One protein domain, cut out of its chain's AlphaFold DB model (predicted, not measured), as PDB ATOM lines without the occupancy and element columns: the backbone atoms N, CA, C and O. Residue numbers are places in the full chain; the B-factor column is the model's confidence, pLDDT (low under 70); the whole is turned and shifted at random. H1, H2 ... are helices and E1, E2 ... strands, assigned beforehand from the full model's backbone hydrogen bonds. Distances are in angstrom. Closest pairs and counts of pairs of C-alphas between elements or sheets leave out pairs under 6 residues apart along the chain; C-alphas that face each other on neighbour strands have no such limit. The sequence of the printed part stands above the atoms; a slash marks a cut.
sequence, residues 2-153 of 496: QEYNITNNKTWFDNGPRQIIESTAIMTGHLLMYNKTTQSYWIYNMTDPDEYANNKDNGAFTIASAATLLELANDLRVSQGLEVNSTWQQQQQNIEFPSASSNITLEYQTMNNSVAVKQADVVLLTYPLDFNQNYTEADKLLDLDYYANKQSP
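What this domain is: This is residues 2 to 153 of the 496 residues of an uncharacterized protein of Botryotinia narcissicola (UniProt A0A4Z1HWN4). A long helix, H4, runs through the middle, with H3 crossing it and H5 folding back on it; past the first residues of H4, the short H6 packs on it and H7 packs on H6, among long loops. A small two-stranded hairpin, E1 and E2, lies near the last residues of H5, and the short helices H1 and H2 lie far out, before the beginning of H3. The printed part has 152 residues, with seven named helices and two named strands in the order H1 H2 H3 E1 E2 H4 H5 H6 H7; the two strands are antiparallel and the class is mostly helix. The whole is compact, with a radius of gyration of the C-alphas of 16.4 A and spans of 48 by 38 by 27 A.

How they stand to each other: Start at H1, residues 2 to 7, and go on to H2, residues 10 to 14: the two are close but not clearly touching, their closest C-alphas being those of Tyr 4 and Phe 13, 6.3 A apart. H2 and H3, residues 17 to 31, meet only through their link. Look next from H3 to H4, residues 60 to 79, the hub, which touches three other helices. H4 touches H3 with residues 66 to 73 alone, closest at the C-alphas of Ala 25 and Leu 70, 5.7 A apart; they stand at a steep tilt of 51 degrees and run opposite ways. After H3 you reach E1, residues 33 to 35, and E2, residues 40 to 42, an antiparallel hairpin in which N 33 and O 42 are 2.9 A apart and N 35 and O 40 are 2.8 A apart, both within hydrogen-bond range. H4 forms a helical hairpin with H5, residues 86 to 93: it touches H5 with residues 66 to 74 alone, at a steep tilt of 42 degrees, opposite ways, and the closest C-alphas, those of Ala 67 and Gln 92, are 4.2 A apart. H3 and H5 only just touch, with 3 pairs of C-alphas within 8 A, about perpendicular at 79 degrees; the closest C-alphas are those of Gly 29 and Trp 88, 6.4 A apart. The closest C-alphas of E2 and H5, those of Tyr 41 and Gln 91, are 6.3 A apart. Farther along, H6, residues 122 to 125, touches H4, which meets it with residues 60 to 64 alone; the closest C-alphas are those of Phe 61 and Val 122, 5.8 A apart. H6 also touches H7, residues 137 to 150, closest at the C-alphas of Val 123 and Leu 144, 5.9 A apart, while H7 and H4 are apart. In H1, H2, H3, H4 and H5 every O i to N i+4 pair is within hydrogen-bond range, in H7 9 of 10 are, and H6 is too short for such a pair.

Where its parts are: Find C-alpha 2 at (135.221, 145.461, 146.407), where H1 begins; H1 and H2 have 6 and 5 residues. From C-alpha 17, H3 runs 21.1 A to C-alpha 31, and E1 and E2, three residues each, follow. Find C-alpha 60 at (153.233, 136.568, 153.420); from there H4 runs 28.5 A to C-alpha 79. H5 measures 10.5 A, and H6 has four residues. H7 runs 19.8 A and ends at C-alpha 150, at (150.865, 120.992, 152.857).

The domain as a whole: The two C-alphas farthest apart are those of Gly 81 and Pro 153, 49.7 A. The printed part has no cut. Look for the long links at residues 43 to 59, at residues 94 to 121 and between H6 and H7, with 17, 28 and 11 residues. The mean pLDDT of the printed part is 95.9, and no printed residue is under 70.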
ATOM      1  N   GLN A   2     136.050 146.341 147.252       93.38
ATOM      2  CA  GLN A   2     135.221 145.461 146.407       93.38
ATOM      3  C   GLN A   2     133.717 145.798 146.423       93.38
ATOM      4  O   GLN A   2     133.119 145.970 145.369       93.38
ATOM      5  N   GLU A   3     133.113 146.008 147.598       95.19
ATOM      6  CA  GLU A   3     131.697 146.415 147.697       95.19
ATOM      7  C   GLU A   3     131.396 147.729 146.949       95.19
ATOM      8  O   GLU A   3     130.352 147.878 146.311       95.19
ATOM      9  N   TYR A   4     132.328 148.687 146.974       95.56
ATOM     10  CA  TYR A   4     132.191 149.924 146.207       95.56
ATOM     11  C   TYR A   4     132.312 149.665 144.701       95.56
ATOM     12  O   TYR A   4     131.507 150.206 143.953       95.56
ATOM     13  N   ASN A   5     133.221 148.798 144.250       94.75
ATOM     14  CA  ASN A   5     133.308 148.415 142.835       94.75
ATOM     15  C   ASN A   5     132.025 147.722 142.344       94.75
ATOM     16  O   ASN A   5     131.519 148.040 141.271       94.75
ATOM     17  N   ILE A   6     131.458 146.820 143.152       95.69
ATOM     18  CA  ILE A   6     130.237 146.073 142.817       95.69
ATOM     19  C   ILE A   6     129.023 146.999 142.753       95.69
ATOM     20  O   ILE A   6     128.229 146.920 141.818       95.69
ATOM     21  N   THR A   7     128.843 147.865 143.750       95.25
ATOM     22  CA  THR A   7     127.641 148.710 143.854       95.25
ATOM     23  C   THR A   7     127.762 150.019 143.082       95.25
ATOM     24  O   THR A   7     126.749 150.605 142.701       95.25
ATOM     25  N   ASN A   8     128.991 150.500 142.890       93.69
ATOM     26  CA  ASN A   8     129.337 151.846 142.441       93.69
ATOM     27  C   ASN A   8     128.602 152.951 143.237       93.69
ATOM     28  O   ASN A   8     128.308 154.043 142.743       93.69
ATOM     29  N   ASN A   9     128.282 152.670 144.507       94.56
ATOM     30  CA  ASN A   9     127.566 153.592 145.382       94.56
ATOM     31  C   ASN A   9     128.540 154.572 146.045       94.56
ATOM     32  O   ASN A   9     128.989 154.375 147.178       94.56
ATOM     33  N   LYS A  10     128.854 155.655 145.327       93.44
ATOM     34  CA  LYS A  10     129.783 156.686 145.807       93.44
ATOM     35  C   LYS A  10     129.300 157.361 147.094       93.44
ATOM     36  O   LYS A  10     130.109 157.612 147.977       93.44
ATOM     37  N   THR A  11     127.996 157.611 147.226       94.75
ATOM     38  CA  THR A  11     127.418 158.247 148.420       94.75
ATOM     39  C   THR A  11     127.658 157.409 149.672       94.75
ATOM     40  O   THR A  11     128.081 157.946 150.691       94.75
ATOM     41  N   TRP A  12     127.421 156.095 149.600       95.44
ATOM     42  CA  TRP A  12     127.734 155.180 150.699       95.44
ATOM     43  C   TRP A  12     129.238 155.132 150.965       95.44
ATOM     44  O   TRP A  12     129.646 155.272 152.112       95.44
ATOM     45  N   PHE A  13     130.057 155.005 149.917       96.56
ATOM     46  CA  PHE A  13     131.509 154.886 150.050       96.56
ATOM     47  C   PHE A  13     132.170 156.136 150.661       96.56
ATOM     48  O   PHE A  13     133.086 156.015 151.476       96.56
ATOM     49  N   ASP A  14     131.676 157.329 150.316       94.75
ATOM     50  CA  ASP A  14     132.114 158.612 150.882       94.75
ATOM     51  C   ASP A  14     131.686 158.795 152.354       94.75
ATOM     52  O   ASP A  14     132.298 159.588 153.077       94.75
ATOM     53  N   ASN A  15     130.652 158.075 152.803       95.62
ATOM     54  CA  ASN A  15     130.015 158.231 154.111       95.62
ATOM     55  C   ASN A  15     130.443 157.150 155.125       95.62
ATOM     56  O   ASN A  15     129.604 156.538 155.786       95.62
ATOM     57  N   GLY A  16     131.747 156.889 155.241       95.06
ATOM     58  CA  GLY A  16     132.314 155.998 156.262       95.06
ATOM     59  C   GLY A  16     133.320 154.972 155.730       95.06
ATOM     60  O   GLY A  16     134.447 154.942 156.225       95.06
ATOM     61  N   PRO A  17     132.975 154.134 154.734       96.56
ATOM     62  CA  PRO A  17     133.848 153.064 154.254       96.56
ATOM     63  C   PRO A  17     135.235 153.539 153.814       96.56
ATOM     64  O   PRO A  17     136.224 152.885 154.133       96.56
ATOM     65  N   ARG A  18     135.347 154.692 153.139       95.00
ATOM     66  CA  ARG A  18     136.662 155.262 152.801       95.00
ATOM     67  C   ARG A  18     137.473 155.623 154.049       95.00
ATOM     68  O   ARG A  18     138.667 155.355 154.098       95.00
ATOM     69  N   GLN A  19     136.840 156.220 155.053       95.50
ATOM     70  CA  GLN A  19     137.492 156.614 156.303       95.50
ATOM     71  C   GLN A  19     137.958 155.390 157.102       95.50
ATOM     72  O   GLN A  19     138.980 155.467 157.781       95.50
ATOM     73  N   ILE A  20     137.257 154.257 156.984       97.56
ATOM     74  CA  ILE A  20     137.713 152.972 157.525       97.56
ATOM     75  C   ILE A  20     139.012 152.545 156.833       97.56
ATOM     76  O   ILE A  20     139.968 152.242 157.534       97.56
ATOM     77  N   ILE A  21     139.090 152.596 155.495       97.62
ATOM     78  CA  ILE A  21     140.326 152.267 154.752       97.62
ATOM     79  C   ILE A  21     141.496 153.144 155.219       97.62
ATOM     80  O   ILE A  21     142.546 152.610 155.565       97.62
ATOM     81  N   GLU A  22     141.307 154.466 155.294       96.69
ATOM     82  CA  GLU A  22     142.348 155.398 155.764       96.69
ATOM     83  C   GLU A  22     142.770 155.084 157.212       96.69
ATOM     84  O   GLU A  22     143.955 155.068 157.531       96.69
ATOM     85  N   SER A  23     141.813 154.785 158.097       98.06
ATOM     86  CA  SER A  23     142.098 154.461 159.503       98.06
ATOM     87  C   SER A  23     142.866 153.146 159.645       98.06
ATOM     88  O   SER A  23     143.801 153.063 160.444       98.06
ATOM     89  N   THR A  24     142.521 152.131 158.849       98.31
ATOM     90  CA  THR A  24     143.271 150.873 158.800       98.31
ATOM     91  C   THR A  24     144.669 151.107 158.232       98.31
ATOM     92  O   THR A  24     145.626 150.577 158.780       98.31
ATOM     93  N   ALA A  25     144.830 151.957 157.210       98.50
ATOM     94  CA  ALA A  25     146.144 152.313 156.670       98.50
ATOM     95  C   ALA A  25     147.027 153.033 157.707       98.50
ATOM     96  O   ALA A  25     148.216 152.734 157.811       98.50
ATOM     97  N   ILE A  26     146.451 153.915 158.536       98.50
ATOM     98  CA  ILE A  26     147.154 154.531 159.676       98.50
ATOM     99  C   ILE A  26     147.645 153.452 160.648       98.50
ATOM    100  O   ILE A  26     148.827 153.437 160.992       98.50
ATOM    101  N   MET A  27     146.765 152.539 161.073       98.25
ATOM    102  CA  MET A  27     147.132 151.433 161.964       98.25
ATOM    103  C   MET A  27     148.251 150.576 161.355       98.25
ATOM    104  O   MET A  27     149.273 150.362 162.000       98.25
ATOM    105  N   THR A  28     148.090 150.137 160.108       98.50
ATOM    106  CA  THR A  28     149.070 149.314 159.391       98.50
ATOM    107  C   THR A  28     150.418 150.016 159.264       98.50
ATOM    108  O   THR A  28     151.451 149.416 159.558       98.50
ATOM    109  N   GLY A  29     150.430 151.308 158.922       98.12
ATOM    110  CA  GLY A  29     151.656 152.103 158.862       98.12
ATOM    111  C   GLY A  29     152.392 152.196 160.205       98.12
ATOM    112  O   GLY A  29     153.615 152.312 160.212       98.12
ATOM    113  N   HIS A  30     151.679 152.107 161.336       97.75
ATOM    114  CA  HIS A  30     152.275 152.039 162.677       97.75
ATOM    115  C   HIS A  30     152.738 150.634 163.090       97.75
ATOM    116  O   HIS A  30     153.644 150.529 163.915       97.75
ATOM    117  N   LEU A  31     152.129 149.574 162.550       97.88
ATOM    118  CA  LEU A  31     152.536 148.186 162.803       97.88
ATOM    119  C   LEU A  31     153.797 147.800 162.022       97.88
ATOM    120  O   LEU A  31     154.587 146.989 162.500       97.88
ATOM    121  N   LEU A  32     153.998 148.386 160.840       98.31
ATOM    122  CA  LEU A  32     155.177 148.142 160.014       98.31
ATOM    123  C   LEU A  32     156.441 148.703 160.665       98.31
ATOM    124  O   LEU A  32     156.571 149.902 160.922       98.31
ATOM    125  N   MET A  33     157.424 147.831 160.854       98.00
ATOM    126  CA  MET A  33     158.704 148.158 161.469       98.00
ATOM    127  C   MET A  33     159.837 147.981 160.462       98.00
ATOM    128  O   MET A  33     159.963 146.939 159.822       98.00
ATOM    129  N   TYR A  34     160.690 148.998 160.345       97.94
ATOM    130  CA  TYR A  34     161.859 148.938 159.469       97.94
ATOM    131  C   TYR A  34     162.921 147.992 160.038       97.94
ATOM    132  O   TYR A  34     163.450 148.215 161.134       97.94
ATOM    133  N   ASN A  35     163.270 146.965 159.272       96.94
ATOM    134  CA  ASN A  35     164.349 146.042 159.571       96.94
ATOM    135  C   ASN A  35     165.655 146.555 158.942       96.94
ATOM    136  O   ASN A  35     165.812 146.616 157.725       96.94
ATOM    137  N   LYS A  36     166.631 146.919 159.782       96.19
ATOM    138  CA  LYS A  36     167.918 147.472 159.322       96.19
ATOM    139  C   LYS A  36     168.811 146.455 158.609       96.19
ATOM    140  O   LYS A  36     169.721 146.873 157.899       96.19
ATOM    141  N   THR A  37     168.593 145.162 158.835       94.50
ATOM    142  CA  THR A  37     169.405 144.086 158.256       94.50
ATOM    143  C   THR A  37     168.994 143.823 156.814       94.50
ATOM    144  O   THR A  37     169.853 143.796 155.940       94.50
ATOM    145  N   THR A  38     167.692 143.677 156.565       94.00
ATOM    146  CA  THR A  38     167.134 143.444 155.222       94.00
ATOM    147  C   THR A  38     166.858 144.738 154.456       94.00
ATOM    148  O   THR A  38     166.660 144.706 153.250       94.00
ATOM    149  N   GLN A  39     166.892 145.888 155.139       96.44
ATOM    150  CA  GLN A  39     166.550 147.208 154.594       96.44
ATOM    151  C   GLN A  39     165.106 147.315 154.077       96.44
ATOM    152  O   GLN A  39     164.812 148.143 153.216       96.44
ATOM    153  N   SER A  40     164.205 146.534 154.664       97.00
ATOM    154  CA  SER A  40     162.794 146.400 154.290       97.00
ATOM    155  C   SER A  40     161.874 146.536 155.512       97.00
ATOM    156  O   SER A  40     162.340 146.693 156.646       97.00
ATOM    157  N   TYR A  41     160.558 146.535 155.303       98.00
ATOM    158  CA  TYR A  41     159.550 146.617 156.365       98.00
ATOM    159  C   TYR A  41     158.910 145.266 156.651       98.00
ATOM    160  O   TYR A  41     158.529 144.552 155.727       98.00
ATOM    161  N   TRP A  42     158.790 144.949 157.940       97.62
ATOM    162  CA  TRP A  42     158.204 143.712 158.458       97.62
ATOM    163  C   TRP A  42     157.050 144.026 159.413       97.62
ATOM    164  O   TRP A  42     156.990 145.114 159.998       97.62
ATOM    165  N   ILE A  43     156.191 143.034 159.645       97.50
ATOM    166  CA  ILE A  43     155.283 142.980 160.797       97.50
ATOM    167  C   ILE A  43     155.755 141.838 161.702       97.50
ATOM    168  O   ILE A  43     155.937 140.717 161.237       97.50
ATOM    169  N   TYR A  44     155.987 142.127 162.983       97.12
ATOM    170  CA  TYR A  44     156.527 141.168 163.957       97.12
ATOM    171  C   TYR A  44     155.435 140.604 164.863       97.12
ATOM    172  O   TYR A  44     154.476 141.310 165.180       97.12
ATOM    173  N   ASN A  45     155.646 139.382 165.361       96.81
ATOM    174  CA  ASN A  45     154.796 138.724 166.355       96.81
ATOM    175  C   ASN A  45     153.303 138.744 165.981       96.81
ATOM    176  O   ASN A  45     152.459 139.244 166.730       96.81
ATOM    177  N   MET A  46     152.990 138.215 164.804       95.81
ATOM    178  CA  MET A  46     151.633 138.132 164.279       95.81
ATOM    179  C   MET A  46     151.218 136.671 164.057       95.81
ATOM    180  O   MET A  46     152.030 135.753 164.189       95.81
ATOM    181  N   THR A  47     149.934 136.463 163.799       96.94
ATOM    182  CA  THR A  47     149.375 135.180 163.373       96.94
ATOM    183  C   THR A  47     148.660 135.455 162.062       96.94
ATOM    184  O   THR A  47     147.763 136.303 162.025       96.94
ATOM    185  N   ASP A  48     149.109 134.788 161.008       96.06
ATOM    186  CA  ASP A  48     148.501 134.847 159.682       96.06
ATOM    187  C   ASP A  48     147.242 133.935 159.659       96.06
ATOM    188  O   ASP A  48     146.874 133.382 160.703       96.06
ATOM    189  N   PRO A  49     146.485 133.827 158.552       96.94
ATOM    190  CA  PRO A  49     145.320 132.942 158.477       96.94
ATOM    191  C   PRO A  49     145.561 131.500 158.951       96.94
ATOM    192  O   PRO A  49     144.635 130.904 159.510       96.94
ATOM    193  N   ASP A  50     146.753 130.931 158.759       96.31
ATOM    194  CA  ASP A  50     147.142 129.652 159.349       96.31
ATOM    195  C   ASP A  50     147.381 129.765 160.866       96.31
ATOM    196  O   ASP A  50     148.453 130.109 161.369       96.31
ATOM    197  N   GLU A  51     146.371 129.366 161.638       92.81
ATOM    198  CA  GLU A  51     146.429 129.404 163.100       92.81
ATOM    199  C   GLU A  51     147.303 128.300 163.730       92.81
ATOM    200  O   GLU A  51     147.422 128.253 164.959       92.81
ATOM    201  N   TYR A  52     147.928 127.410 162.946       93.25
ATOM    202  CA  TYR A  52     149.008 126.553 163.455       93.25
ATOM    203  C   TYR A  52     150.329 127.325 163.605       93.25
ATOM    204  O   TYR A  52     151.172 126.958 164.433       93.25
ATOM    205  N   ALA A  53     150.484 128.449 162.902       94.69
ATOM    206  CA  ALA A  53     151.677 129.283 162.889       94.69
ATOM    207  C   ALA A  53     151.493 130.585 163.700       94.69
ATOM    208  O   ALA A  53     151.468 131.694 163.173       94.69
ATOM    209  N   ASN A  54     151.421 130.468 165.029       95.38
ATOM    210  CA  ASN A  54     151.277 131.633 165.912       95.38
ATOM    211  C   ASN A  54     152.600 132.353 166.208       95.38
ATOM    212  O   ASN A  54     153.660 131.724 166.291       95.38
ATOM    213  N   ASN A  55     152.501 133.662 166.469       96.31
ATOM    214  CA  ASN A  55     153.615 134.510 166.913       96.31
ATOM    215  C   ASN A  55     154.809 134.473 165.945       96.31
ATOM    216  O   ASN A  55     155.969 134.445 166.366       96.31
ATOM    217  N   LYS A  56     154.516 134.436 164.645       97.19
ATOM    218  CA  LYS A  56     155.506 134.450 163.572       97.19
ATOM    219  C   LYS A  56     155.807 135.874 163.135       97.19
ATOM    220  O   LYS A  56     155.004 136.790 163.304       97.19
ATOM    221  N   ASP A  57     156.991 136.042 162.566       97.25
ATOM    222  CA  ASP A  57     157.417 137.304 161.980       97.25
ATOM    223  C   ASP A  57     157.241 137.260 160.465       97.25
ATOM    224  O   ASP A  57     157.582 136.265 159.820       97.25
ATOM    225  N   ASN A  58     156.779 138.384 159.924       96.94
ATOM    226  CA  ASN A  58     156.744 138.699 158.503       96.94
ATOM    227  C   ASN A  58     156.107 137.605 157.638       96.94
ATOM    228  O   ASN A  58     156.764 137.012 156.786       96.94
ATOM    229  N   GLY A  59     154.838 137.314 157.900       97.62
ATOM    230  CA  GLY A  59     154.081 136.374 157.082       97.62
ATOM    231  C   GLY A  59     153.488 136.998 155.833       97.62
ATOM    232  O   GLY A  59     153.204 138.205 155.780       97.62
ATOM    233  N   ALA A  60     153.418 136.163 154.802       97.88
ATOM    234  CA  ALA A  60     153.233 136.568 153.420       97.88
ATOM    235  C   ALA A  60     151.879 137.238 153.197       97.88
ATOM    236  O   ALA A  60     151.813 138.299 152.569       97.88
ATOM    237  N   PHE A  61     150.804 136.653 153.731       98.19
ATOM    238  CA  PHE A  61     149.462 137.177 153.526       98.19
ATOM    239  C   PHE A  61     149.285 138.535 154.208       98.19
ATOM    240  O   PHE A  61     148.815 139.495 153.582       98.19
ATOM    241  N   THR A  62     149.718 138.657 155.465       98.00
ATOM    242  CA  THR A  62     149.638 139.917 156.213       98.00
ATOM    243  C   THR A  62     150.508 141.016 155.598       98.00
ATOM    244  O   THR A  62     150.035 142.151 155.462       98.00
ATOM    245  N   ILE A  63     151.752 140.726 155.190       97.81
ATOM    246  CA  ILE A  63     152.634 141.759 154.622       97.81
ATOM    247  C   ILE A  63     152.167 142.219 153.232       97.81
ATOM    248  O   ILE A  63     152.157 143.423 152.960       97.81
ATOM    249  N   ALA A  64     151.686 141.302 152.387       98.00
ATOM    250  CA  ALA A  64     151.090 141.643 151.096       98.00
ATOM    251  C   ALA A  64     149.806 142.464 151.270       98.00
ATOM    252  O   ALA A  64     149.629 143.495 150.621       98.00
ATOM    253  N   SER A  65     148.937 142.071 152.208       97.81
ATOM    254  CA  SER A  65     147.727 142.829 152.548       97.81
ATOM    255  C   SER A  65     148.053 144.242 153.033       97.81
ATOM    256  O   SER A  65     147.351 145.196 152.685       97.81
ATOM    257  N   ALA A  66     149.132 144.400 153.806       98.25
ATOM    258  CA  ALA A  66     149.611 145.701 154.253       98.25
ATOM    259  C   ALA A  66     150.065 146.579 153.076       98.25
ATOM    260  O   ALA A  66     149.628 147.728 152.986       98.25
ATOM    261  N   ALA A  67     150.880 146.050 152.158       98.06
ATOM    262  CA  ALA A  67     151.316 146.787 150.971       98.06
ATOM    263  C   ALA A  67     150.130 147.205 150.086       98.06
ATOM    264  O   ALA A  67     149.987 148.394 149.791       98.06
ATOM    265  N   THR A  68     149.227 146.270 149.769       97.06
ATOM    266  CA  THR A  68     148.015 146.532 148.974       97.06
ATOM    267  C   THR A  68     147.130 147.602 149.616       97.06
ATOM    268  O   THR A  68     146.621 148.489 148.932       97.06
ATOM    269  N   LEU A  69     146.949 147.568 150.941       98.06
ATOM    270  CA  LEU A  69     146.158 148.572 151.656       98.06
ATOM    271  C   LEU A  69     146.789 149.969 151.587       98.06
ATOM    272  O   LEU A  69     146.073 150.951 151.391       98.06
ATOM    273  N   LEU A  70     148.104 150.071 151.782       98.56
ATOM    274  CA  LEU A  70     148.817 151.349 151.768       98.56
ATOM    275  C   LEU A  70     148.876 151.963 150.362       98.56
ATOM    276  O   LEU A  70     148.759 153.184 150.222       98.56
ATOM    277  N   GLU A  71     149.021 151.132 149.328       97.25
ATOM    278  CA  GLU A  71     148.876 151.543 147.930       97.25
ATOM    279  C   GLU A  71     147.459 152.067 147.662       97.25
ATOM    280  O   GLU A  71     147.294 153.232 147.294       97.25
ATOM    281  N   LEU A  72     146.431 151.274 147.990       96.38
ATOM    282  CA  LEU A  72     145.026 151.655 147.834       96.38
ATOM    283  C   LEU A  72     144.679 152.959 148.570       96.38
ATOM    284  O   LEU A  72     143.945 153.799 148.046       96.38
ATOM    285  N   ALA A  73     145.172 153.146 149.795       98.00
ATOM    286  CA  ALA A  73     144.930 154.364 150.561       98.00
ATOM    287  C   ALA A  73     145.531 155.591 149.859       98.00
ATOM    288  O   ALA A  73     144.869 156.622 149.740       98.00
ATOM    289  N   ASN A  74     146.750 155.477 149.327       98.06
ATOM    290  CA  ASN A  74     147.370 156.552 148.556       98.06
ATOM    291  C   ASN A  74     146.619 156.855 147.252       98.06
ATOM    292  O   ASN A  74     146.395 158.030 146.956       98.06
ATOM    293  N   ASP A  75     146.154 155.838 146.528       96.25
ATOM    294  CA  ASP A  75     145.340 156.029 145.322       96.25
ATOM    295  C   ASP A  75     144.036 156.774 145.634       96.25
ATOM    296  O   ASP A  75     143.651 157.723 144.938       96.25
ATOM    297  N   LEU A  76     143.375 156.413 146.738       96.00
ATOM    298  CA  LEU A  76     142.176 157.104 147.202       96.00
ATOM    299  C   LEU A  76     142.469 158.558 147.587       96.00
ATOM    300  O   LEU A  76     141.692 159.439 147.214       96.00
ATOM    301  N   ARG A  77     143.591 158.841 148.258       96.44
ATOM    302  CA  ARG A  77     144.013 160.215 148.580       96.44
ATOM    303  C   ARG A  77     144.210 161.055 147.320       96.44
ATOM    304  O   ARG A  77     143.639 162.144 147.226       96.44
ATOM    305  N   VAL A  78     144.923 160.526 146.324       96.88
ATOM    306  CA  VAL A  78     145.127 161.197 145.029       96.88
ATOM    307  C   VAL A  78     143.790 161.458 144.334       96.88
ATOM    308  O   VAL A  78     143.552 162.571 143.864       96.88
ATOM    309  N   SER A  79     142.869 160.489 144.344       93.00
ATOM    310  CA  SER A  79     141.522 160.655 143.770       93.00
ATOM    311  C   SER A  79     140.703 161.779 144.430       93.00
ATOM    312  O   SER A  79     139.787 162.326 143.816       93.00
ATOM    313  N   GLN A  80     141.041 162.151 145.670       91.88
ATOM    314  CA  GLN A  80     140.426 163.247 146.421       91.88
ATOM    315  C   GLN A  80     141.191 164.576 146.289       91.88
ATOM    316  O   GLN A  80     140.811 165.561 146.923       91.88
ATOM    317  N   GLY A  81     142.257 164.622 145.484       96.12
ATOM    318  CA  GLY A  81     143.126 165.792 145.350       96.12
ATOM    319  C   GLY A  81     144.038 166.025 146.558       96.12
ATOM    320  O   GLY A  81     144.518 167.141 146.744       96.12
ATOM    321  N   LEU A  82     144.255 165.003 147.392       96.44
ATOM    322  CA  LEU A  82     145.212 165.037 148.497       96.44
ATOM    323  C   LEU A  82     146.580 164.536 148.030       96.44
ATOM    324  O   LEU A  82     146.690 163.742 147.097       96.44
ATOM    325  N   GLU A  83     147.632 164.966 148.723       97.12
ATOM    326  CA  GLU A  83     148.980 164.453 148.485       97.12
ATOM    327  C   GLU A  83     149.124 163.003 148.971       97.12
ATOM    328  O   GLU A  83     148.543 162.594 149.989       97.12
ATOM    329  N   VAL A  84     149.953 162.248 148.247       97.75
ATOM    330  CA  VAL A  84     150.419 160.913 148.635       97.75
ATOM    331  C   VAL A  84     151.103 160.993 150.000       97.75
ATOM    332  O   VAL A  84     151.917 161.883 150.249       97.75
ATOM    333  N   ASN A  85     150.804 160.046 150.887       98.31
ATOM    334  CA  ASN A  85     151.575 159.872 152.108       98.31
ATOM    335  C   ASN A  85     152.897 159.174 151.760       98.31
ATOM    336  O   ASN A  85     152.932 157.968 151.506       98.31
ATOM    337  N   SER A  86     153.989 159.939 151.758       98.25
ATOM    338  CA  SER A  86     155.320 159.444 151.392       98.25
ATOM    339  C   SER A  86     155.823 158.321 152.304       98.25
ATOM    340  O   SER A  86     156.559 157.457 151.835       98.25
ATOM    341  N   THR A  87     155.394 158.279 153.571       98.06
ATOM    342  CA  THR A  87     155.755 157.189 154.493       98.06
ATOM    343  C   THR A  87     155.097 155.887 154.056       98.06
ATOM    344  O   THR A  87     155.771 154.870 153.946       98.06
ATOM    345  N   TRP A  88     153.801 155.922 153.739       98.50
ATOM    346  CA  TRP A  88     153.072 154.748 153.250       98.50
ATOM    347  C   TRP A  88     153.577 154.282 151.891       98.50
ATOM    348  O   TRP A  88     153.695 153.084 151.661       98.50
ATOM    349  N   GLN A  89     153.921 155.223 151.008       98.31
ATOM    350  CA  GLN A  89     154.542 154.900 149.728       98.31
ATOM    351  C   GLN A  89     155.894 154.202 149.927       98.31
ATOM    352  O   GLN A  89     156.139 153.171 149.312       98.31
ATOM    353  N   GLN A  90     156.747 154.712 150.820       98.06
ATOM    354  CA  GLN A  90     158.014 154.061 151.146       98.06
ATOM    355  C   GLN A  90     157.797 152.673 151.763       98.06
ATOM    356  O   GLN A  90     158.504 151.736 151.411       98.06
ATOM    357  N   GLN A  91     156.828 152.533 152.665       98.25
ATOM    358  CA  GLN A  91     156.517 151.267 153.318       98.25
ATOM    359  C   GLN A  91     156.053 150.203 152.323       98.25
ATOM    360  O   GLN A  91     156.648 149.131 152.285       98.25
ATOM    361  N   GLN A  92     155.053 150.505 151.488       97.38
ATOM    362  CA  GLN A  92     154.504 149.528 150.543       97.38
ATOM    363  C   GLN A  92     155.528 149.096 149.483       97.38
ATOM    364  O   GLN A  92     155.635 147.915 149.188       97.38
ATOM    365  N   GLN A  93     156.367 150.022 149.000       96.44
ATOM    366  CA  GLN A  93     157.379 149.720 147.977       96.44
ATOM    367  C   GLN A  93     158.573 148.913 148.501       96.44
ATOM    368  O   GLN A  93     159.378 148.443 147.704       96.44
ATOM    369  N   ASN A  94     158.739 148.810 149.824       96.81
ATOM    370  CA  ASN A  94     159.917 148.204 150.448       96.81
ATOM    371  C   ASN A  94     159.525 147.181 151.524       96.81
ATOM    372  O   ASN A  94     160.209 147.066 152.544       96.81
ATOM    373  N   ILE A  95     158.416 146.463 151.339       96.31
ATOM    374  CA  ILE A  95     158.108 145.299 152.175       96.31
ATOM    375  C   ILE A  95     159.099 144.159 151.912       96.31
ATOM    376  O   ILE A  95     159.640 144.034 150.815       96.31
ATOM    377  N   GLU A  96     159.326 143.315 152.916       95.12
ATOM    378  CA  GLU A  96     159.985 142.027 152.700       95.12
ATOM    379  C   GLU A  96     158.929 140.992 152.338       95.12
ATOM    380  O   GLU A  96     158.184 140.542 153.207       95.12
ATOM    381  N   PHE A  97     158.855 140.608 151.068       95.06
ATOM    382  CA  PHE A  97     158.001 139.499 150.663       95.06
ATOM    383  C   PHE A  97     158.768 138.177 150.861       95.06
ATOM    384  O   PHE A  97     159.824 137.998 150.246       95.06
ATOM    385  N   PRO A  98     158.321 137.284 151.761       94.75
ATOM    386  CA  PRO A  98     159.105 136.122 152.166       94.75
ATOM    387  C   PRO A  98     159.063 135.023 151.088       94.75
ATOM    388  O   PRO A  98     158.014 134.461 150.791       94.75
ATOM    389  N   SER A  99     160.216 134.672 150.510       94.94
ATOM    390  CA  SER A  99     160.310 133.659 149.443       94.94
ATOM    391  C   SER A  99     161.508 132.728 149.630       94.94
ATOM    392  O   SER A  99     162.582 133.131 150.084       94.94
ATOM    393  N   ALA A 100     161.331 131.462 149.261       95.50
ATOM    394  CA  ALA A 100     162.377 130.452 149.266       95.50
ATOM    395  C   ALA A 100     163.287 130.571 148.032       95.50
ATOM    396  O   ALA A 100     162.920 131.136 147.005       95.50
ATOM    397  N   SER A 101     164.451 129.913 148.064       93.69
ATOM    398  CA  SER A 101     165.321 129.783 146.879       93.69
ATOM    399  C   SER A 101     164.685 129.004 145.717       93.69
ATOM    400  O   SER A 101     165.235 128.976 144.622       93.69
ATOM    401  N   SER A 102     163.586 128.297 145.983       94.38
ATOM    402  CA  SER A 102     162.767 127.572 145.007       94.38
ATOM    403  C   SER A 102     161.661 128.437 144.391       94.38
ATOM    404  O   SER A 102     160.885 127.914 143.601       94.38
ATOM    405  N   ASN A 103     161.595 129.726 144.750       95.75
ATOM    406  CA  ASN A 103     160.538 130.696 144.439       95.75
ATOM    407  C   ASN A 103     159.179 130.446 145.108       95.75
ATOM    408  O   ASN A 103     158.312 131.300 144.993       95.75
ATOM    409  N   ILE A 104     159.004 129.345 145.844       97.50
ATOM    410  CA  ILE A 104     157.818 129.156 146.691       97.50
ATOM    411  C   ILE A 104     157.790 130.272 147.740       97.50
ATOM    412  O   ILE A 104     158.795 130.502 148.428       97.50
ATOM    413  N   THR A 105     156.659 130.955 147.872       98.06
ATOM    414  CA  THR A 105     156.444 131.938 148.935       98.06
ATOM    415  C   THR A 105     156.482 131.219 150.276       98.06
ATOM    416  O   THR A 105     155.847 130.186 150.466       98.06
ATOM    417  N   LEU A 106     157.262 131.741 151.218       97.94
ATOM    418  CA  LEU A 106     157.260 131.229 152.581       97.94
ATOM    419  C   LEU A 106     156.080 131.854 153.320       97.94
ATOM    420  O   LEU A 106     155.944 133.069 153.323       97.94
ATOM    421  N   GLU A 107     155.279 131.058 154.016       97.38
ATOM    422  CA  GLU A 107     154.141 131.566 154.799       97.38
ATOM    423  C   GLU A 107     154.591 132.590 155.846       97.38
ATOM    424  O   GLU A 107     153.907 133.572 156.096       97.38
ATOM    425  N   TYR A 108     155.792 132.399 156.398       97.25
ATOM    426  CA  TYR A 108     156.496 133.328 157.278       97.25
ATOM    427  C   TYR A 108     158.010 133.186 157.119       97.25
ATOM    428  O   TYR A 108     158.510 132.155 156.669       97.25
ATOM    429  N   GLN A 109     158.776 134.200 157.535       94.44
ATOM    430  CA  GLN A 109     160.208 134.323 157.213       94.44
ATOM    431  C   GLN A 109     161.076 133.106 157.591       94.44
ATOM    432  O   GLN A 109     162.084 132.828 156.946       94.44
ATOM    433  N   THR A 110     160.718 132.411 158.673       93.88
ATOM    434  CA  THR A 110     161.454 131.246 159.203       93.88
ATOM    435  C   THR A 110     160.798 129.910 158.853       93.88
ATOM    436  O   THR A 110     161.177 128.883 159.418       93.88
ATOM    437  N   MET A 111     159.805 129.910 157.956       95.94
ATOM    438  CA  MET A 111     159.122 128.695 157.521       95.94
ATOM    439  C   MET A 111     160.118 127.742 156.866       95.94
ATOM    440  O   MET A 111     160.968 128.134 156.067       95.94
ATOM    441  N   ASN A 112     159.977 126.470 157.207       93.38
ATOM    442  CA  ASN A 112     160.746 125.381 156.644       93.38
ATOM    443  C   ASN A 112     159.790 124.404 155.921       93.38
ATOM    444  O   ASN A 112     158.576 124.607 155.865       93.38
ATOM    445  N   ASN A 113     160.319 123.331 155.347       91.00
ATOM    446  CA  ASN A 113     159.544 122.399 154.533       91.00
ATOM    447  C   ASN A 113     158.661 121.435 155.350       91.00
ATOM    448  O   ASN A 113     157.871 120.696 154.762       91.00
ATOM    449  N   SER A 114     158.782 121.409 156.682       89.62
ATOM    450  CA  SER A 114     157.970 120.548 157.555       89.62
ATOM    451  C   SER A 114     156.630 121.184 157.947       89.62
ATOM    452  O   SER A 114     155.943 120.655 158.817       89.62
ATOM    453  N   VAL A 115     156.281 122.334 157.361       91.94
ATOM    454  CA  VAL A 115     155.029 123.044 157.641       91.94
ATOM    455  C   VAL A 115     153.810 122.155 157.372       91.94
ATOM    456  O   VAL A 115     153.766 121.414 156.388       91.94
ATOM    457  N   ALA A 116     152.823 122.244 158.258       91.62
ATOM    458  CA  ALA A 116     151.480 121.725 158.063       91.62
ATOM    459  C   ALA A 116     150.530 122.903 158.248       91.62
ATOM    460  O   ALA A 116     150.595 123.562 159.283       91.62
ATOM    461  N   VAL A 117     149.692 123.156 157.249       93.38
ATOM    462  CA  VAL A 117     148.913 124.393 157.158       93.38
ATOM    463  C   VAL A 117     147.474 124.121 157.553       93.38
ATOM    464  O   VAL A 117     146.834 123.231 156.988       93.38
ATOM    465  N   LYS A 118     146.938 124.851 158.534       93.69
ATOM    466  CA  LYS A 118     145.567 124.634 159.014       93.69
ATOM    467  C   LYS A 118     144.534 124.979 157.952       93.69
ATOM    468  O   LYS A 118     143.568 124.242 157.782       93.69
ATOM    469  N   GLN A 119     144.696 126.100 157.258       93.12
ATOM    470  CA  GLN A 119     143.712 126.636 156.316       93.12
ATOM    471  C   GLN A 119     144.375 127.517 155.257       93.12
ATOM    472  O   GLN A 119     145.546 127.850 155.376       93.12
ATOM    473  N   ALA A 120     143.617 127.911 154.232       96.00
ATOM    474  CA  ALA A 120     144.113 128.765 153.155       96.00
ATOM    475  C   ALA A 120     144.813 130.023 153.708       96.00
ATOM    476  O   ALA A 120     144.181 130.810 154.411       96.00
ATOM    477  N   ASP A 121     146.091 130.191 153.355       98.25
ATOM    478  CA  ASP A 121     146.947 131.300 153.785       98.25
ATOM    479  C   ASP A 121     147.633 131.962 152.581       98.25
ATOM    480  O   ASP A 121     147.055 132.856 151.968       98.25
ATOM    481  N   VAL A 122     148.786 131.451 152.134       98.31
ATOM    482  CA  VAL A 122     149.502 131.970 150.954       98.31
ATOM    483  C   VAL A 122     148.630 131.944 149.696       98.31
ATOM    484  O   VAL A 122     148.655 132.881 148.902       98.31
ATOM    485  N   VAL A 123     147.776 130.931 149.530       97.88
ATOM    486  CA  VAL A 123     146.836 130.875 148.395       97.88
ATOM    487  C   VAL A 123     145.832 132.041 148.394       97.88
ATOM    488  O   VAL A 123     145.407 132.481 147.329       97.88
ATOM    489  N   LEU A 124     145.552 132.667 149.548       98.06
ATOM    490  CA  LEU A 124     144.705 133.865 149.614       98.06
ATOM    491  C   LEU A 124     145.313 135.082 148.899       98.06
ATOM    492  O   LEU A 124     144.582 136.025 148.574       98.06
ATOM    493  N   LEU A 125     146.626 135.067 148.627       97.69
ATOM    494  CA  LEU A 125     147.303 136.071 147.802       97.69
ATOM    495  C   LEU A 125     146.780 136.074 146.360       97.69
ATOM    496  O   LEU A 125     146.714 137.137 145.743       97.69
ATOM    497  N   THR A 126     146.390 134.913 145.822       96.19
ATOM    498  CA  THR A 126     145.775 134.794 144.490       96.19
ATOM    499  C   THR A 126     144.329 135.268 144.533       96.19
ATOM    500  O   THR A 126     143.960 136.212 143.834       96.19
ATOM    501  N   TYR A 127     143.506 134.637 145.370       95.62
ATOM    502  CA  TYR A 127     142.127 135.031 145.611       95.62
ATOM    503  C   TYR A 127     141.818 134.920 147.108       95.62
ATOM    504  O   TYR A 127     142.008 133.857 147.690       95.62
ATOM    505  N   PRO A 128     141.254 135.959 147.744       94.31
ATOM    506  CA  PRO A 128     140.640 137.131 147.125       94.31
ATOM    507  C   PRO A 128     141.541 138.374 147.059       94.31
ATOM    508  O   PRO A 128     141.051 139.416 146.621       94.31
ATOM    509  N   LEU A 129     142.793 138.314 147.535       95.25
ATOM    510  CA  LEU A 129     143.633 139.515 147.636       95.25
ATOM    511  C   LEU A 129     144.045 140.064 146.263       95.25
ATOM    512  O   LEU A 129     144.151 141.280 146.122       95.25
ATOM    513  N   ASP A 130     144.257 139.177 145.284       92.94
ATOM    514  CA  ASP A 130     144.815 139.478 143.960       92.94
ATOM    515  C   ASP A 130     146.104 140.317 144.038       92.94
ATOM    516  O   ASP A 130     146.253 141.385 143.441       92.94
ATOM    517  N   PHE A 131     147.054 139.832 144.838       94.00
ATOM    518  CA  PHE A 131     148.358 140.460 144.992       94.00
ATOM    519  C   PHE A 131     149.178 140.305 143.707       94.00
ATOM    520  O   PHE A 131     149.241 139.220 143.129       94.00
ATOM    521  N   ASN A 132     149.794 141.395 143.245       89.00
ATOM    522  CA  ASN A 132     150.508 141.439 141.962       89.00
ATOM    523  C   ASN A 132     151.850 142.201 142.033       89.00
ATOM    524  O   ASN A 132     152.471 142.459 141.002       89.00
ATOM    525  N   GLN A 133     152.329 142.568 143.229       90.25
ATOM    526  CA  GLN A 133     153.624 143.242 143.380       90.25
ATOM    527  C   GLN A 133     154.753 142.203 143.451       90.25
ATOM    528  O   GLN A 133     154.968 141.587 144.488       90.25
ATOM    529  N   ASN A 134     155.473 142.000 142.340       87.62
ATOM    530  CA  ASN A 134     156.528 140.975 142.203       87.62
ATOM    531  C   ASN A 134     156.064 139.541 142.526       87.62
ATOM    532  O   ASN A 134     156.865 138.712 142.942       87.62
ATOM    533  N   TYR A 135     154.780 139.258 142.310       93.50
ATOM    534  CA  TYR A 135     154.164 137.956 142.538       93.50
ATOM    535  C   TYR A 135     153.406 137.554 141.273       93.50
ATOM    536  O   TYR A 135     152.332 138.081 140.972       93.50
ATOM    537  N   THR A 136     154.042 136.721 140.451       93.19
ATOM    538  CA  THR A 136     153.581 136.397 139.096       93.19
ATOM    539  C   THR A 136     152.555 135.263 139.098       93.19
ATOM    540  O   THR A 136     152.407 134.544 140.078       93.19
ATOM    541  N   GLU A 137     151.861 135.038 137.975       92.88
ATOM    542  CA  GLU A 137     150.976 133.867 137.837       92.88
ATOM    543  C   GLU A 137     151.713 132.530 138.007       92.88
ATOM    544  O   GLU A 137     151.119 131.562 138.476       92.88
ATOM    545  N   ALA A 138     152.999 132.473 137.646       94.19
ATOM    546  CA  ALA A 138     153.815 131.281 137.850       94.19
ATOM    547  C   ALA A 138     154.098 131.043 139.339       94.19
ATOM    548  O   ALA A 138     154.014 129.903 139.782       94.19
ATOM    549  N   ASP A 139     154.364 132.108 140.103       96.25
ATOM    550  CA  ASP A 139     154.545 132.023 141.558       96.25
ATOM    551  C   ASP A 139     153.227 131.610 142.233       96.25
ATOM    552  O   ASP A 139     153.205 130.676 143.024       96.25
ATOM    553  N   LYS A 140     152.099 132.203 141.809       97.06
ATOM    554  CA  LYS A 140     150.745 131.836 142.261       97.06
ATOM    555  C   LYS A 140     150.426 130.354 142.045       97.06
ATOM    556  O   LYS A 140     149.864 129.709 142.929       97.06
ATOM    557  N   LEU A 141     150.753 129.810 140.868       96.38
ATOM    558  CA  LEU A 141     150.540 128.393 140.555       96.38
ATOM    559  C   LEU A 141     151.485 127.488 141.359       96.38
ATOM    560  O   LEU A 141     151.053 126.464 141.880       96.38
ATOM    561  N   LEU A 142     152.753 127.882 141.491       96.81
ATOM    562  CA  LEU A 142     153.743 127.154 142.282       96.81
ATOM    563  C   LEU A 142     153.332 127.065 143.760       96.81
ATOM    564  O   LEU A 142     153.428 125.996 144.365       96.81
ATOM    565  N   ASP A 143     152.833 128.166 144.318       98.12
ATOM    566  CA  ASP A 143     152.324 128.217 145.684       98.12
ATOM    567  C   ASP A 143     151.041 127.399 145.834       98.12
ATOM    568  O   ASP A 143     150.925 126.637 146.791       98.12
ATOM    569  N   LEU A 144     150.107 127.471 144.878       98.06
ATOM    570  CA  LEU A 144     148.916 126.616 144.872       98.06
ATOM    571  C   LEU A 144     149.291 125.128 144.971       98.06
ATOM    572  O   LEU A 144     148.761 124.422 145.829       98.06
ATOM    573  N   ASP A 145     150.219 124.667 144.130       95.56
ATOM    574  CA  ASP A 145     150.645 123.265 144.087       95.56
ATOM    575  C   ASP A 145     151.378 122.843 145.373       95.56
ATOM    576  O   ASP A 145     151.159 121.741 145.893       95.56
ATOM    577  N   TYR A 146     152.230 123.715 145.924       97.19
ATOM    578  CA  TYR A 146     152.939 123.445 147.174       97.19
ATOM    579  C   TYR A 146     151.983 123.409 148.371       97.19
ATOM    580  O   TYR A 146     151.944 122.419 149.106       97.19
ATOM    581  N   TYR A 147     151.180 124.455 148.561       97.56
ATOM    582  CA  TYR A 147     150.314 124.592 149.729       97.56
ATOM    583  C   TYR A 147     149.147 123.612 149.718       97.56
ATOM    584  O   TYR A 147     148.739 123.167 150.788       97.56
ATOM    585  N   ALA A 148     148.669 123.178 148.549       95.06
ATOM    586  CA  ALA A 148     147.654 122.129 148.486       95.06
ATOM    587  C   ALA A 148     148.173 120.790 149.034       95.06
ATOM    588  O   ALA A 148     147.423 120.063 149.677       95.06
ATOM    589  N   ASN A 149     149.464 120.489 148.849       93.19
ATOM    590  CA  ASN A 149     150.112 119.311 149.434       93.19
ATOM    591  C   ASN A 149     150.418 119.462 150.939       93.19
ATOM    592  O   ASN A 149     150.577 118.461 151.637       93.19
ATOM    593  N   LYS A 150     150.568 120.696 151.438       94.25
ATOM    594  CA  LYS A 150     150.865 120.992 152.857       94.25
ATOM    595  C   LYS A 150     149.616 121.244 153.701       94.25
ATOM    596  O   LYS A 150     149.713 121.338 154.925       94.25
ATOM    597  N   GLN A 151     148.460 121.350 153.054       93.81
ATOM    598  CA  GLN A 151     147.182 121.596 153.693       93.81
ATOM    599  C   GLN A 151     146.780 120.411 154.579       93.81
ATOM    600  O   GLN A 151     146.651 119.274 154.126       93.81
ATOM    601  N   SER A 152     146.537 120.693 155.855       90.19
ATOM    602  CA  SER A 152     146.049 119.707 156.811       90.19
ATOM    603  C   SER A 152     144.663 119.189 156.398       90.19
ATOM    604  O   SER A 152     143.797 119.995 156.023       90.19
ATOM    605  N   PRO A 153     144.403 117.870 156.508       85.25
ATOM    606  CA  PRO A 153     143.062 117.314 156.330       85.25
ATOM    607  C   PRO A 153     142.086 117.737 157.444       85.25
ATOM    608  O   PRO A 153     140.878 117.656 157.236       85.25
TER     609      PRO A 153